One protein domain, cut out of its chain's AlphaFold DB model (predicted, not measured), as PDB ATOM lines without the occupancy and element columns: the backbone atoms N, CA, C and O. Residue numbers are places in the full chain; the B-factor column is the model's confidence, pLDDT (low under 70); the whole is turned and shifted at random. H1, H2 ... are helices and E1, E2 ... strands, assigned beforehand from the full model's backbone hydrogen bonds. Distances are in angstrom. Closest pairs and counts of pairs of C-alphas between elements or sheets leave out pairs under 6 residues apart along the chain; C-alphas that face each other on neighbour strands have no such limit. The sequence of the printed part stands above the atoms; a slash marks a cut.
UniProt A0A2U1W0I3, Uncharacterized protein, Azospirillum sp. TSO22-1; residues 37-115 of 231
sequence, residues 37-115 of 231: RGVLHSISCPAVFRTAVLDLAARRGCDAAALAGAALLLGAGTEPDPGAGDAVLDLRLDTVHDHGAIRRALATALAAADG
ATOM      1  N   ARG A  37     -24.482 -36.005  37.875       65.06
ATOM      2  CA  ARG A  37     -24.669 -36.032  36.432       65.06
ATOM      3  C   ARG A  37     -23.315 -36.364  35.836       65.06
ATOM      4  O   ARG A  37     -22.316 -35.737  36.165       65.06
ATOM      5  N   GLY A  38     -23.296 -37.419  35.040       71.12
ATOM      6  CA  GLY A  38     -22.091 -37.899  34.393       71.12
ATOM      7  C   GLY A  38     -22.007 -39.414  34.427       71.12
ATOM      8  O   GLY A  38     -22.318 -40.063  35.436       71.12
ATOM      9  N   VAL A  39     -21.582 -39.960  33.299       85.88
ATOM     10  CA  VAL A  39     -21.260 -41.368  33.117       85.88
ATOM     11  C   VAL A  39     -19.917 -41.639  33.788       85.88
ATOM     12  O   VAL A  39     -18.958 -40.888  33.599       85.88
ATOM     13  N   LEU A  40     -19.861 -42.696  34.598       90.31
ATOM     14  CA  LEU A  40     -18.613 -43.176  35.180       90.31
ATOM     15  C   LEU A  40     -17.822 -43.945  34.115       90.31
ATOM     16  O   LEU A  40     -18.320 -44.920  33.555       90.31
ATOM     17  N   HIS A  41     -16.592 -43.509  33.874       91.38
ATOM     18  CA  HIS A  41     -15.613 -44.129  32.991       91.38
ATOM     19  C   HIS A  41     -14.485 -44.716  33.827       91.38
ATOM     20  O   HIS A  41     -13.789 -43.965  34.504       91.38
ATOM     21  N   SER A  42     -14.276 -46.028  33.743       93.31
ATOM     22  CA  SER A  42     -13.140 -46.712  34.372       93.31
ATOM     23  C   SER A  42     -12.109 -47.057  33.303       93.31
ATOM     24  O   SER A  42     -12.244 -48.033  32.560       93.31
ATOM     25  N   ILE A  43     -11.084 -46.215  33.191       93.31
ATOM     26  CA  ILE A  43     -10.129 -46.249  32.082       93.31
ATOM     27  C   ILE A  43      -8.864 -46.977  32.523       93.31
ATOM     28  O   ILE A  43      -8.115 -46.487  33.368       93.31
ATOM     29  N   SER A  44      -8.588 -48.119  31.902       94.81
ATOM     30  CA  SER A  44      -7.296 -48.794  32.035       94.81
ATOM     31  C   SER A  44      -6.193 -47.969  31.356       94.81
ATOM     32  O   SER A  44      -6.337 -47.560  30.194       94.81
ATOM     33  N   CYS A  45      -5.110 -47.707  32.088       92.75
ATOM     34  CA  CYS A  45      -3.960 -46.918  31.650       92.75
ATOM     35  C   CYS A  45      -2.674 -47.298  32.421       92.75
ATOM     36  O   CYS A  45      -2.738 -47.954  33.464       92.75
ATOM     37  N   PRO A  46      -1.481 -46.902  31.938       92.12
ATOM     38  CA  PRO A  46      -0.234 -47.099  32.672       92.12
ATOM     39  C   PRO A  46      -0.226 -46.357  34.016       92.12
ATOM     40  O   PRO A  46      -0.687 -45.220  34.112       92.12
ATOM     41  N   ALA A  47       0.368 -46.958  35.053       92.56
ATOM     42  CA  ALA A  47       0.423 -46.355  36.390       92.56
ATOM     43  C   ALA A  47       1.109 -44.978  36.398       92.56
ATOM     44  O   ALA A  47       0.608 -44.045  37.019       92.56
ATOM     45  N   VAL A  48       2.206 -44.830  35.644       91.19
ATOM     46  CA  VAL A  48       2.931 -43.556  35.501       91.19
ATOM     47  C   VAL A  48       2.041 -42.479  34.878       91.19
ATOM     48  O   VAL A  48       2.029 -41.343  35.341       91.19
ATOM     49  N   PHE A  49       1.246 -42.851  33.871       92.25
ATOM     50  CA  PHE A  49       0.304 -41.943  33.225       92.25
ATOM     51  C   PHE A  49      -0.785 -41.485  34.200       92.25
ATOM     52  O   PHE A  49      -1.036 -40.288  34.317       92.25
ATOM     53  N   ARG A  50      -1.383 -42.412  34.962       94.50
ATOM     54  CA  ARG A  50      -2.373 -42.084  35.999       94.50
ATOM     55  C   ARG A  50      -1.811 -41.096  37.022       94.50
ATOM     56  O   ARG A  50      -2.463 -40.096  37.304       94.50
ATOM     57  N   THR A  51      -0.623 -41.363  37.561       94.06
ATOM     58  CA  THR A  51       0.017 -40.477  38.542       94.06
ATOM     59  C   THR A  51       0.269 -39.092  37.950       94.06
ATOM     60  O   THR A  51      -0.122 -38.104  38.556       94.06
ATOM     61  N   ALA A  52       0.799 -39.011  36.726       93.25
ATOM     62  CA  ALA A  52       1.043 -37.736  36.055       93.25
ATOM     63  C   ALA A  52      -0.243 -36.910  35.860       93.25
ATOM     64  O   ALA A  52      -0.246 -35.702  36.101       93.25
ATOM     65  N   VAL A  53      -1.350 -37.556  35.464       93.81
ATOM     66  CA  VAL A  53      -2.663 -36.902  35.332       93.81
ATOM     67  C   VAL A  53      -3.154 -36.372  36.680       93.81
ATOM     68  O   VAL A  53      -3.595 -35.226  36.755       93.81
ATOM     69  N   LEU A  54      -3.068 -37.177  37.743       94.44
ATOM     70  CA  LEU A  54      -3.495 -36.771  39.086       94.44
ATOM     71  C   LEU A  54      -2.635 -35.626  39.635       94.44
ATOM     72  O   LEU A  54      -3.177 -34.665  40.177       94.44
ATOM     73  N   ASP A  55      -1.320 -35.677  39.428       94.31
ATOM     74  CA  ASP A  55      -0.395 -34.620  39.841       94.31
ATOM     75  C   ASP A  55      -0.637 -33.324  39.062       94.31
ATOM     76  O   ASP A  55      -0.544 -32.225  39.616       94.31
ATOM     77  N   LEU A  56      -0.941 -33.416  37.763       93.12
ATOM     78  CA  LEU A  56      -1.321 -32.248  36.969       93.12
ATOM     79  C   LEU A  56      -2.641 -31.648  37.471       93.12
ATOM     80  O   LEU A  56      -2.709 -30.436  37.669       93.12
ATOM     81  N   ALA A  57      -3.656 -32.476  37.722       93.38
ATOM     82  CA  ALA A  57      -4.943 -32.028  38.247       93.38
ATOM     83  C   ALA A  57      -4.773 -31.317  39.603       93.38
ATOM     84  O   ALA A  57      -5.200 -30.172  39.767       93.38
ATOM     85  N   ALA A  58      -4.017 -31.925  40.525       93.19
ATOM     86  CA  ALA A  58      -3.702 -31.345  41.828       93.19
ATOM     87  C   ALA A  58      -2.987 -29.989  41.708       93.19
ATOM     88  O   ALA A  58      -3.388 -29.019  42.352       93.19
ATOM     89  N   ARG A  59      -1.974 -29.876  40.836       92.81
ATOM     90  CA  ARG A  59      -1.251 -28.611  40.594       92.81
ATOM     91  C   ARG A  59      -2.131 -27.524  39.983       92.81
ATOM     92  O   ARG A  59      -1.889 -26.343  40.218       92.81
ATOM     93  N   ARG A  60      -3.139 -27.903  39.195       90.06
ATOM     94  CA  ARG A  60      -4.111 -26.977  38.593       90.06
ATOM     95  C   ARG A  60      -5.303 -26.675  39.503       90.06
ATOM     96  O   ARG A  60      -6.128 -25.846  39.131       90.06
ATOM     97  N   GLY A  61      -5.381 -27.300  40.679       91.31
ATOM     98  CA  GLY A  61      -6.492 -27.128  41.613       91.31
ATOM     99  C   GLY A  61      -7.824 -27.647  41.068       91.31
ATOM    100  O   GLY A  61      -8.874 -27.131  41.444       91.31
ATOM    101  N   CYS A  62      -7.792 -28.628  40.162       91.81
ATOM    102  CA  CYS A  62      -8.978 -29.265  39.595       91.81
ATOM    103  C   CYS A  62      -8.946 -30.782  39.818       91.81
ATOM    104  O   CYS A  62      -7.930 -31.348  40.218       91.81
ATOM    105  N   ASP A  63     -10.070 -31.450  39.577       92.19
ATOM    106  CA  ASP A  63     -10.112 -32.907  39.550       92.19
ATOM    107  C   ASP A  63      -9.727 -33.449  38.160       92.19
ATOM    108  O   ASP A  63      -9.703 -32.744  37.146       92.19
ATOM    109  N   ALA A  64      -9.397 -34.741  38.106       91.62
ATOM    110  CA  ALA A  64      -9.017 -35.390  36.854       91.62
ATOM    111  C   ALA A  64     -10.170 -35.418  35.830       91.62
ATOM    112  O   ALA A  64      -9.917 -35.454  34.626       91.62
ATOM    113  N   ALA A  65     -11.425 -35.377  36.292       92.31
ATOM    114  CA  ALA A  65     -12.607 -35.346  35.436       92.31
ATOM    115  C   ALA A  65     -12.752 -34.000  34.709       92.31
ATOM    116  O   ALA A  65     -12.929 -33.989  33.492       92.31
ATOM    117  N   ALA A  66     -12.591 -32.874  35.410       90.31
ATOM    118  CA  ALA A  66     -12.573 -31.545  34.811       90.31
ATOM    119  C   ALA A  66     -11.384 -31.375  33.862       90.31
ATOM    120  O   ALA A  66     -11.540 -30.805  32.781       90.31
ATOM    121  N   LEU A  67     -10.212 -31.911  34.223       90.56
ATOM    122  CA  LEU A  67      -9.045 -31.920  33.341       90.56
ATOM    123  C   LEU A  67      -9.320 -32.707  32.049       90.56
ATOM    124  O   LEU A  67      -9.030 -32.213  30.961       90.56
ATOM    125  N   ALA A  68      -9.912 -33.900  32.155       91.44
ATOM    126  CA  ALA A  68     -10.286 -34.715  31.002       91.44
ATOM    127  C   ALA A  68     -11.363 -34.042  30.141       91.44
ATOM    128  O   ALA A  68     -11.231 -34.020  28.921       91.44
ATOM    129  N   GLY A  69     -12.393 -33.451  30.754       90.19
ATOM    130  CA  GLY A  69     -13.432 -32.703  30.046       90.19
ATOM    131  C   GLY A  69     -12.859 -31.511  29.276       90.19
ATOM    132  O   GLY A  69     -13.120 -31.363  28.084       90.19
ATOM    133  N   ALA A  70     -12.002 -30.711  29.919       89.25
ATOM    134  CA  ALA A  70     -11.311 -29.601  29.268       89.25
ATOM    135  C   ALA A  70     -10.407 -30.079  28.121       89.25
ATOM    136  O   ALA A  70     -10.417 -29.489  27.044       89.25
ATOM    137  N   ALA A  71      -9.664 -31.171  28.321       89.38
ATOM    138  CA  ALA A  71      -8.816 -31.747  27.286       89.38
ATOM    139  C   ALA A  71      -9.627 -32.259  26.082       89.38
ATOM    140  O   ALA A  71      -9.224 -32.050  24.944       89.38
ATOM    141  N   LEU A  72     -10.787 -32.881  26.320       89.62
ATOM    142  CA  LEU A  72     -11.688 -33.355  25.265       89.62
ATOM    143  C   LEU A  72     -12.307 -32.203  24.460       89.62
ATOM    144  O   LEU A  72     -12.490 -32.345  23.251       89.62
ATOM    145  N   LEU A  73     -12.589 -31.057  25.094       88.00
ATOM    146  CA  LEU A  73     -13.083 -29.854  24.407       88.00
ATOM    147  C   LEU A  73     -12.054 -29.256  23.441       88.00
ATOM    148  O   LEU A  73     -12.436 -28.681  22.424       88.00
ATOM    149  N   LEU A  74     -10.760 -29.407  23.733       82.06
ATOM    150  CA  LEU A  74      -9.678 -28.971  22.846       82.06
ATOM    151  C   LEU A  74      -9.515 -29.879  21.609       82.06
ATOM    152  O   LEU A  74      -8.755 -29.541  20.704       82.06
ATOM    153  N   GLY A  75     -10.258 -30.990  21.542       72.19
ATOM    154  CA  GLY A  75     -10.273 -31.940  20.432       72.19
ATOM    155  C   GLY A  75      -9.681 -33.303  20.798       72.19
ATOM    156  O   GLY A  75      -9.044 -33.481  21.836       72.19
ATOM    157  N   ALA A  76      -9.896 -34.301  19.931       64.38
ATOM    158  CA  ALA A  76      -9.241 -35.599  20.069       64.38
ATOM    159  C   ALA A  76      -7.724 -35.390  19.961       64.38
ATOM    160  O   ALA A  76      -7.236 -34.957  18.919       64.38
ATOM    161  N   GLY A  77      -7.021 -35.644  21.066       66.25
ATOM    162  CA  GLY A  77      -5.617 -35.290  21.254       66.25
ATOM    163  C   GLY A  77      -4.699 -35.644  20.081       66.25
ATOM    164  O   GLY A  77      -4.849 -36.698  19.462       66.25
ATOM    165  N   THR A  78      -3.744 -34.757  19.795       74.00
ATOM    166  CA  THR A  78      -2.702 -34.957  18.772       74.00
ATOM    167  C   THR A  78      -1.654 -35.976  19.205       74.00
ATOM    168  O   THR A  78      -0.976 -36.556  18.360       74.00
ATOM    169  N   GLU A  79      -1.513 -36.185  20.514       83.06
ATOM    170  CA  GLU A  79      -0.600 -37.177  21.072       83.06
ATOM    171  C   GLU A  79      -1.104 -38.613  20.826       83.06
ATOM    172  O   GLU A  79      -2.318 -38.863  20.833       83.06
ATOM    173  N   PRO A  80      -0.189 -39.580  20.619       85.50
ATOM    174  CA  PRO A  80      -0.558 -40.980  20.480       85.50
ATOM    175  C   PRO A  80      -1.238 -41.497  21.754       85.50
ATOM    176  O   PRO A  80      -1.110 -40.938  22.840       85.50
ATOM    177  N   ASP A  81      -1.995 -42.585  21.625       88.44
ATOM    178  CA  ASP A  81      -2.620 -43.207  22.790       88.44
ATOM    179  C   ASP A  81      -1.533 -43.873  23.662       88.44
ATOM    180  O   ASP A  81      -0.829 -44.749  23.153       88.44
ATOM    181  N   PRO A  82      -1.391 -43.515  24.956       86.06
ATOM    182  CA  PRO A  82      -0.478 -44.196  25.882       86.06
ATOM    183  C   PRO A  82      -0.831 -45.676  26.108       86.06
ATOM    184  O   PRO A  82      -0.034 -46.413  26.685       86.06
ATOM    185  N   GLY A  83      -2.008 -46.117  25.655       88.19
ATOM    186  CA  GLY A  83      -2.451 -47.503  25.717       88.19
ATOM    187  C   GLY A  83      -3.127 -47.867  27.037       88.19
ATOM    188  O   GLY A  83      -3.255 -47.062  27.960       88.19
ATOM    189  N   ALA A  84      -3.612 -49.104  27.101       89.44
ATOM    190  CA  ALA A  84      -4.135 -49.697  28.327       89.44
ATOM    191  C   ALA A  84      -2.984 -50.138  29.253       89.44
ATOM    192  O   ALA A  84      -1.862 -50.358  28.800       89.44
ATOM    193  N   GLY A  85      -3.264 -50.276  30.547       88.69
ATOM    194  CA  GLY A  85      -2.300 -50.746  31.543       88.69
ATOM    195  C   GLY A  85      -2.973 -51.212  32.833       88.69
ATOM    196  O   GLY A  85      -4.199 -51.274  32.921       88.69
ATOM    197  N   ASP A  86      -2.173 -51.523  33.845       90.12
ATOM    198  CA  ASP A  86      -2.671 -52.176  35.066       90.12
ATOM    199  C   ASP A  86      -3.360 -51.212  36.047       90.12
ATOM    200  O   ASP A  86      -3.970 -51.644  37.026       90.12
ATOM    201  N   ALA A  87      -3.271 -49.899  35.810       93.06
ATOM    202  CA  ALA A  87      -3.913 -48.895  36.645       93.06
ATOM    203  C   ALA A  87      -5.261 -48.458  36.062       93.06
ATOM    204  O   ALA A  87      -5.448 -48.400  34.846       93.06
ATOM    205  N   VAL A  88      -6.194 -48.093  36.943       94.56
ATOM    206  CA  VAL A  88      -7.521 -47.593  36.565       94.56
ATOM    207  C   VAL A  88      -7.651 -46.123  36.952       94.56
ATOM    208  O   VAL A  88      -7.340 -45.728  38.080       94.56
ATOM    209  N   LEU A  89      -8.090 -45.311  35.994       93.06
ATOM    210  CA  LEU A  89      -8.472 -43.921  36.198       93.06
ATOM    211  C   LEU A  89      -9.994 -43.813  36.084       93.06
ATOM    212  O   LEU A  89     -10.548 -43.963  34.995       93.06
ATOM    213  N   ASP A  90     -10.644 -43.564  37.218       93.31
ATOM    214  CA  ASP A  90     -12.090 -43.382  37.295       93.31
ATOM    215  C   ASP A  90     -12.450 -41.909  37.097       93.31
ATOM    216  O   ASP A  90     -12.055 -41.048  37.885       93.31
ATOM    217  N   LEU A  91     -13.203 -41.615  36.038       92.50
ATOM    218  CA  LEU A  91     -13.613 -40.262  35.661       92.50
ATOM    219  C   LEU A  91     -15.128 -40.191  35.517       92.50
ATOM    220  O   LEU A  91     -15.749 -41.102  34.975       92.50
ATOM    221  N   ARG A  92     -15.738 -39.087  35.948       91.88
ATOM    222  CA  ARG A  92     -17.160 -38.819  35.695       91.88
ATOM    223  C   ARG A  92     -17.282 -37.731  34.642       91.88
ATOM    224  O   ARG A  92     -16.929 -36.592  34.911       91.88
ATOM    225  N   LEU A  93     -17.746 -38.096  33.449       88.88
ATOM    226  CA  LEU A  93     -17.861 -37.192  32.299       88.88
ATOM    227  C   LEU A  93     -19.313 -37.088  31.834       88.88
ATOM    228  O   LEU A  93     -20.085 -38.033  31.991       88.88
ATOM    229  N   ASP A  94     -19.678 -35.963  31.224       86.06
ATOM    230  CA  ASP A  94     -21.063 -35.675  30.823       86.06
ATOM    231  C   ASP A  94     -21.603 -36.635  29.751       86.06
ATOM    232  O   ASP A  94     -22.806 -36.895  29.693       86.06
ATOM    233  N   THR A  95     -20.715 -37.199  28.928       86.06
ATOM    234  CA  THR A  95     -21.066 -38.109  27.833       86.06
ATOM    235  C   THR A  95     -20.205 -39.368  27.807       86.06
ATOM    236  O   THR A  95     -19.141 -39.457  28.427       86.06
ATOM    237  N   VAL A  96     -20.680 -40.382  27.079       86.56
ATOM    238  CA  VAL A  96     -19.894 -41.586  26.795       86.56
ATOM    239  C   VAL A  96     -18.822 -41.236  25.763       86.56
ATOM    240  O   VAL A  96     -19.144 -40.769  24.674       86.56
ATOM    241  N   HIS A  97     -17.557 -41.482  26.094       87.00
ATOM    242  CA  HIS A  97     -16.425 -41.333  25.188       87.00
ATOM    243  C   HIS A  97     -15.664 -42.652  25.068       87.00
ATOM    244  O   HIS A  97     -15.673 -43.475  25.982       87.00
ATOM    245  N   ASP A  98     -14.974 -42.832  23.944       90.31
ATOM    246  CA  ASP A  98     -14.013 -43.921  23.785       90.31
ATOM    247  C   ASP A  98     -12.853 -43.758  24.780       90.31
ATOM    248  O   ASP A  98     -12.266 -42.678  24.895       90.31
ATOM    249  N   HIS A  99     -12.483 -44.837  25.472       91.88
ATOM    250  CA  HIS A  99     -11.393 -44.817  26.450       91.88
ATOM    251  C   HIS A  99     -10.064 -44.381  25.813       91.88
ATOM    252  O   HIS A  99      -9.294 -43.650  26.436       91.88
ATOM    253  N   GLY A 100      -9.806 -44.771  24.558       90.38
ATOM    254  CA  GLY A 100      -8.626 -44.322  23.817       90.38
ATOM    255  C   GLY A 100      -8.649 -42.821  23.527       90.38
ATOM    256  O   GLY A 100      -7.622 -42.152  23.645       90.38
ATOM    257  N   ALA A 101      -9.816 -42.258  23.202       90.44
ATOM    258  CA  ALA A 101      -9.976 -40.815  23.013       90.44
ATOM    259  C   ALA A 101      -9.709 -40.025  24.303       90.44
ATOM    260  O   ALA A 101      -9.004 -39.017  24.254       90.44
ATOM    261  N   ILE A 102     -10.195 -40.510  25.452       91.69
ATOM    262  CA  ILE A 102      -9.926 -39.876  26.752       91.69
ATOM    263  C   ILE A 102      -8.425 -39.920  27.074       91.69
ATOM    264  O   ILE A 102      -7.850 -38.900  27.458       91.69
ATOM    265  N   ARG A 103      -7.759 -41.065  26.865       92.69
ATOM    266  CA  ARG A 103      -6.309 -41.188  27.093       92.69
ATOM    267  C   ARG A 103      -5.490 -40.264  26.191       92.69
ATOM    268  O   ARG A 103      -4.586 -39.605  26.694       92.69
ATOM    269  N   ARG A 104      -5.819 -40.153  24.898       91.69
ATOM    270  CA  ARG A 104      -5.148 -39.217  23.968       91.69
ATOM    271  C   ARG A 104      -5.340 -37.754  24.362       91.69
ATOM    272  O   ARG A 104      -4.389 -36.972  24.321       91.69
ATOM    273  N   ALA A 105      -6.555 -37.378  24.764       92.06
ATOM    274  CA  ALA A 105      -6.847 -36.022  25.220       92.06
ATOM    275  C   ALA A 105      -6.019 -35.674  26.469       92.06
ATOM    276  O   ALA A 105      -5.320 -34.662  26.496       92.06
ATOM    277  N   LEU A 106      -6.005 -36.564  27.466       91.50
ATOM    278  CA  LEU A 106      -5.192 -36.399  28.672       91.50
ATOM    279  C   LEU A 106      -3.682 -36.403  28.379       91.50
ATOM    280  O   LEU A 106      -2.953 -35.606  28.966       91.50
ATOM    281  N   ALA A 107      -3.206 -37.229  27.443       91.31
ATOM    282  CA  ALA A 107      -1.810 -37.210  27.003       91.31
ATOM    283  C   ALA A 107      -1.424 -35.862  26.379       91.31
ATOM    284  O   ALA A 107      -0.369 -35.318  26.691       91.31
ATOM    285  N   THR A 108      -2.314 -35.276  25.577       89.56
ATOM    286  CA  THR A 108      -2.107 -33.945  24.987       89.56
ATOM    287  C   THR A 108      -2.062 -32.859  26.066       89.56
ATOM    288  O   THR A 108      -1.215 -31.968  26.013       89.56
ATOM    289  N   ALA A 109      -2.913 -32.958  27.093       90.19
ATOM    290  CA  ALA A 109      -2.879 -32.046  28.237       90.19
ATOM    291  C   ALA A 109      -1.565 -32.152  29.035       90.19
ATOM    292  O   ALA A 109      -0.998 -31.130  29.422       90.19
ATOM    293  N   LEU A 110      -1.052 -33.371  29.244       91.44
ATOM    294  CA  LEU A 110       0.239 -33.601  29.902       91.44
ATOM    295  C   LEU A 110       1.418 -33.066  29.081       91.44
ATOM    296  O   LEU A 110       2.302 -32.409  29.634       91.44
ATOM    297  N   ALA A 111       1.413 -33.303  27.768       89.75
ATOM    298  CA  ALA A 111       2.435 -32.789  26.860       89.75
ATOM    299  C   ALA A 111       2.477 -31.255  26.869       89.75
ATOM    300  O   ALA A 111       3.549 -30.661  26.966       89.75
ATOM    301  N   ALA A 112       1.307 -30.608  26.850       86.56
ATOM    302  CA  ALA A 112       1.199 -29.153  26.869       86.56
ATOM    303  C   ALA A 112       1.608 -28.520  28.211       86.56
ATOM    304  O   ALA A 112       2.116 -27.399  28.225       86.56
ATOM    305  N   ALA A 113       1.363 -29.193  29.339       87.19
ATOM    306  CA  ALA A 113       1.628 -28.631  30.663       87.19
ATOM    307  C   ALA A 113       3.072 -28.837  31.138       87.19
ATOM    308  O   ALA A 113       3.673 -27.907  31.671       87.19
ATOM    309  N   ASP A 114       3.606 -30.042  30.947       79.81
ATOM    310  CA  ASP A 114       4.845 -30.500  31.586       79.81
ATOM    311  C   ASP A 114       5.886 -30.995  30.560       79.81
ATOM    312  O   ASP A 114       6.938 -31.509  30.937       79.81
ATOM    313  N   GLY A 115       5.603 -30.883  29.256       80.31
ATOM    314  CA  GLY A 115       6.509 -31.346  28.201       80.31
ATOM    315  C   GLY A 115       6.642 -32.870  28.123       80.31
ATOM    316  O   GLY A 115       7.640 -33.368  27.599       80.31
TER     317      GLY A 115
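This is residues 37 to 115 of the 231 residues of an uncharacterized protein of Azospirillum sp. TSO22-1 (UniProt A0A2U1W0I3). A two-stranded antiparallel ribbon, E1 and E2, runs along one side of a cluster of three crossed helices, in which H1, H2 and H3 each touch the other two. A long link from H2 to E2, residues 74 to 86, runs round the outside. The printed part has 79 residues, in the order E1, H1, H2, E2, H3, and its class is mixed, helices and strands. It is compact, with a radius of gyration of the C-alphas of 11.1 A, and spans 31 by 26 by 22 A.

E1, residues 39 to 45, and E2, residues 87 to 93, are antiparallel neighbours at 154 degrees; N 41 and O 91 are 2.8 A apart and N 89 and O 43 2.9 A, within hydrogen-bond range. The closest C-alphas of E2 and H2, residues 64 to 73, are those of Leu 91 and Ala 65, 5.0 A apart. For E1 and H3, residues 99 to 114, they are those of Ile 43 and His 99, 5.9 A apart. H2 and H3 touch, about perpendicular at 85 degrees, closest at the C-alphas of Ala 71 and Ala 105, 5.1 A apart. H1, residues 47 to 60, touches H2 with residues 53 to 57 alone, about perpendicular at 87 degrees; the closest C-alphas, of Ala 57 and Ala 64, are 5.5 A apart. H1 touches H3 with residues 52 to 56 alone, at a steep tilt of 57 degrees, the same way; the closest C-alphas, of Val 53 and Leu 110, are 7.0 A apart. E1 and H2 are apart. In H1, H2 and H3 every O i to N i+4 pair is within hydrogen-bond range.

E1 begins at C-alpha 39, (-21.260, -41.368, 33.117), and measures 18.2 A; E2 measures 18.7 A. H1 measures 20.0 A, H2 14.2 A and H3 22.2 A, ending at C-alpha 114, (4.845, -30.500, 31.586).

The C-alphas of Arg 37 and Gly 115 are the two farthest apart, at 32.6 A. The printed part has no cut. The link from H2 to E2 is long; the other three are tight. Mean pLDDT of the printed part is 88.7; residues 37, 76 and 77 are under 70.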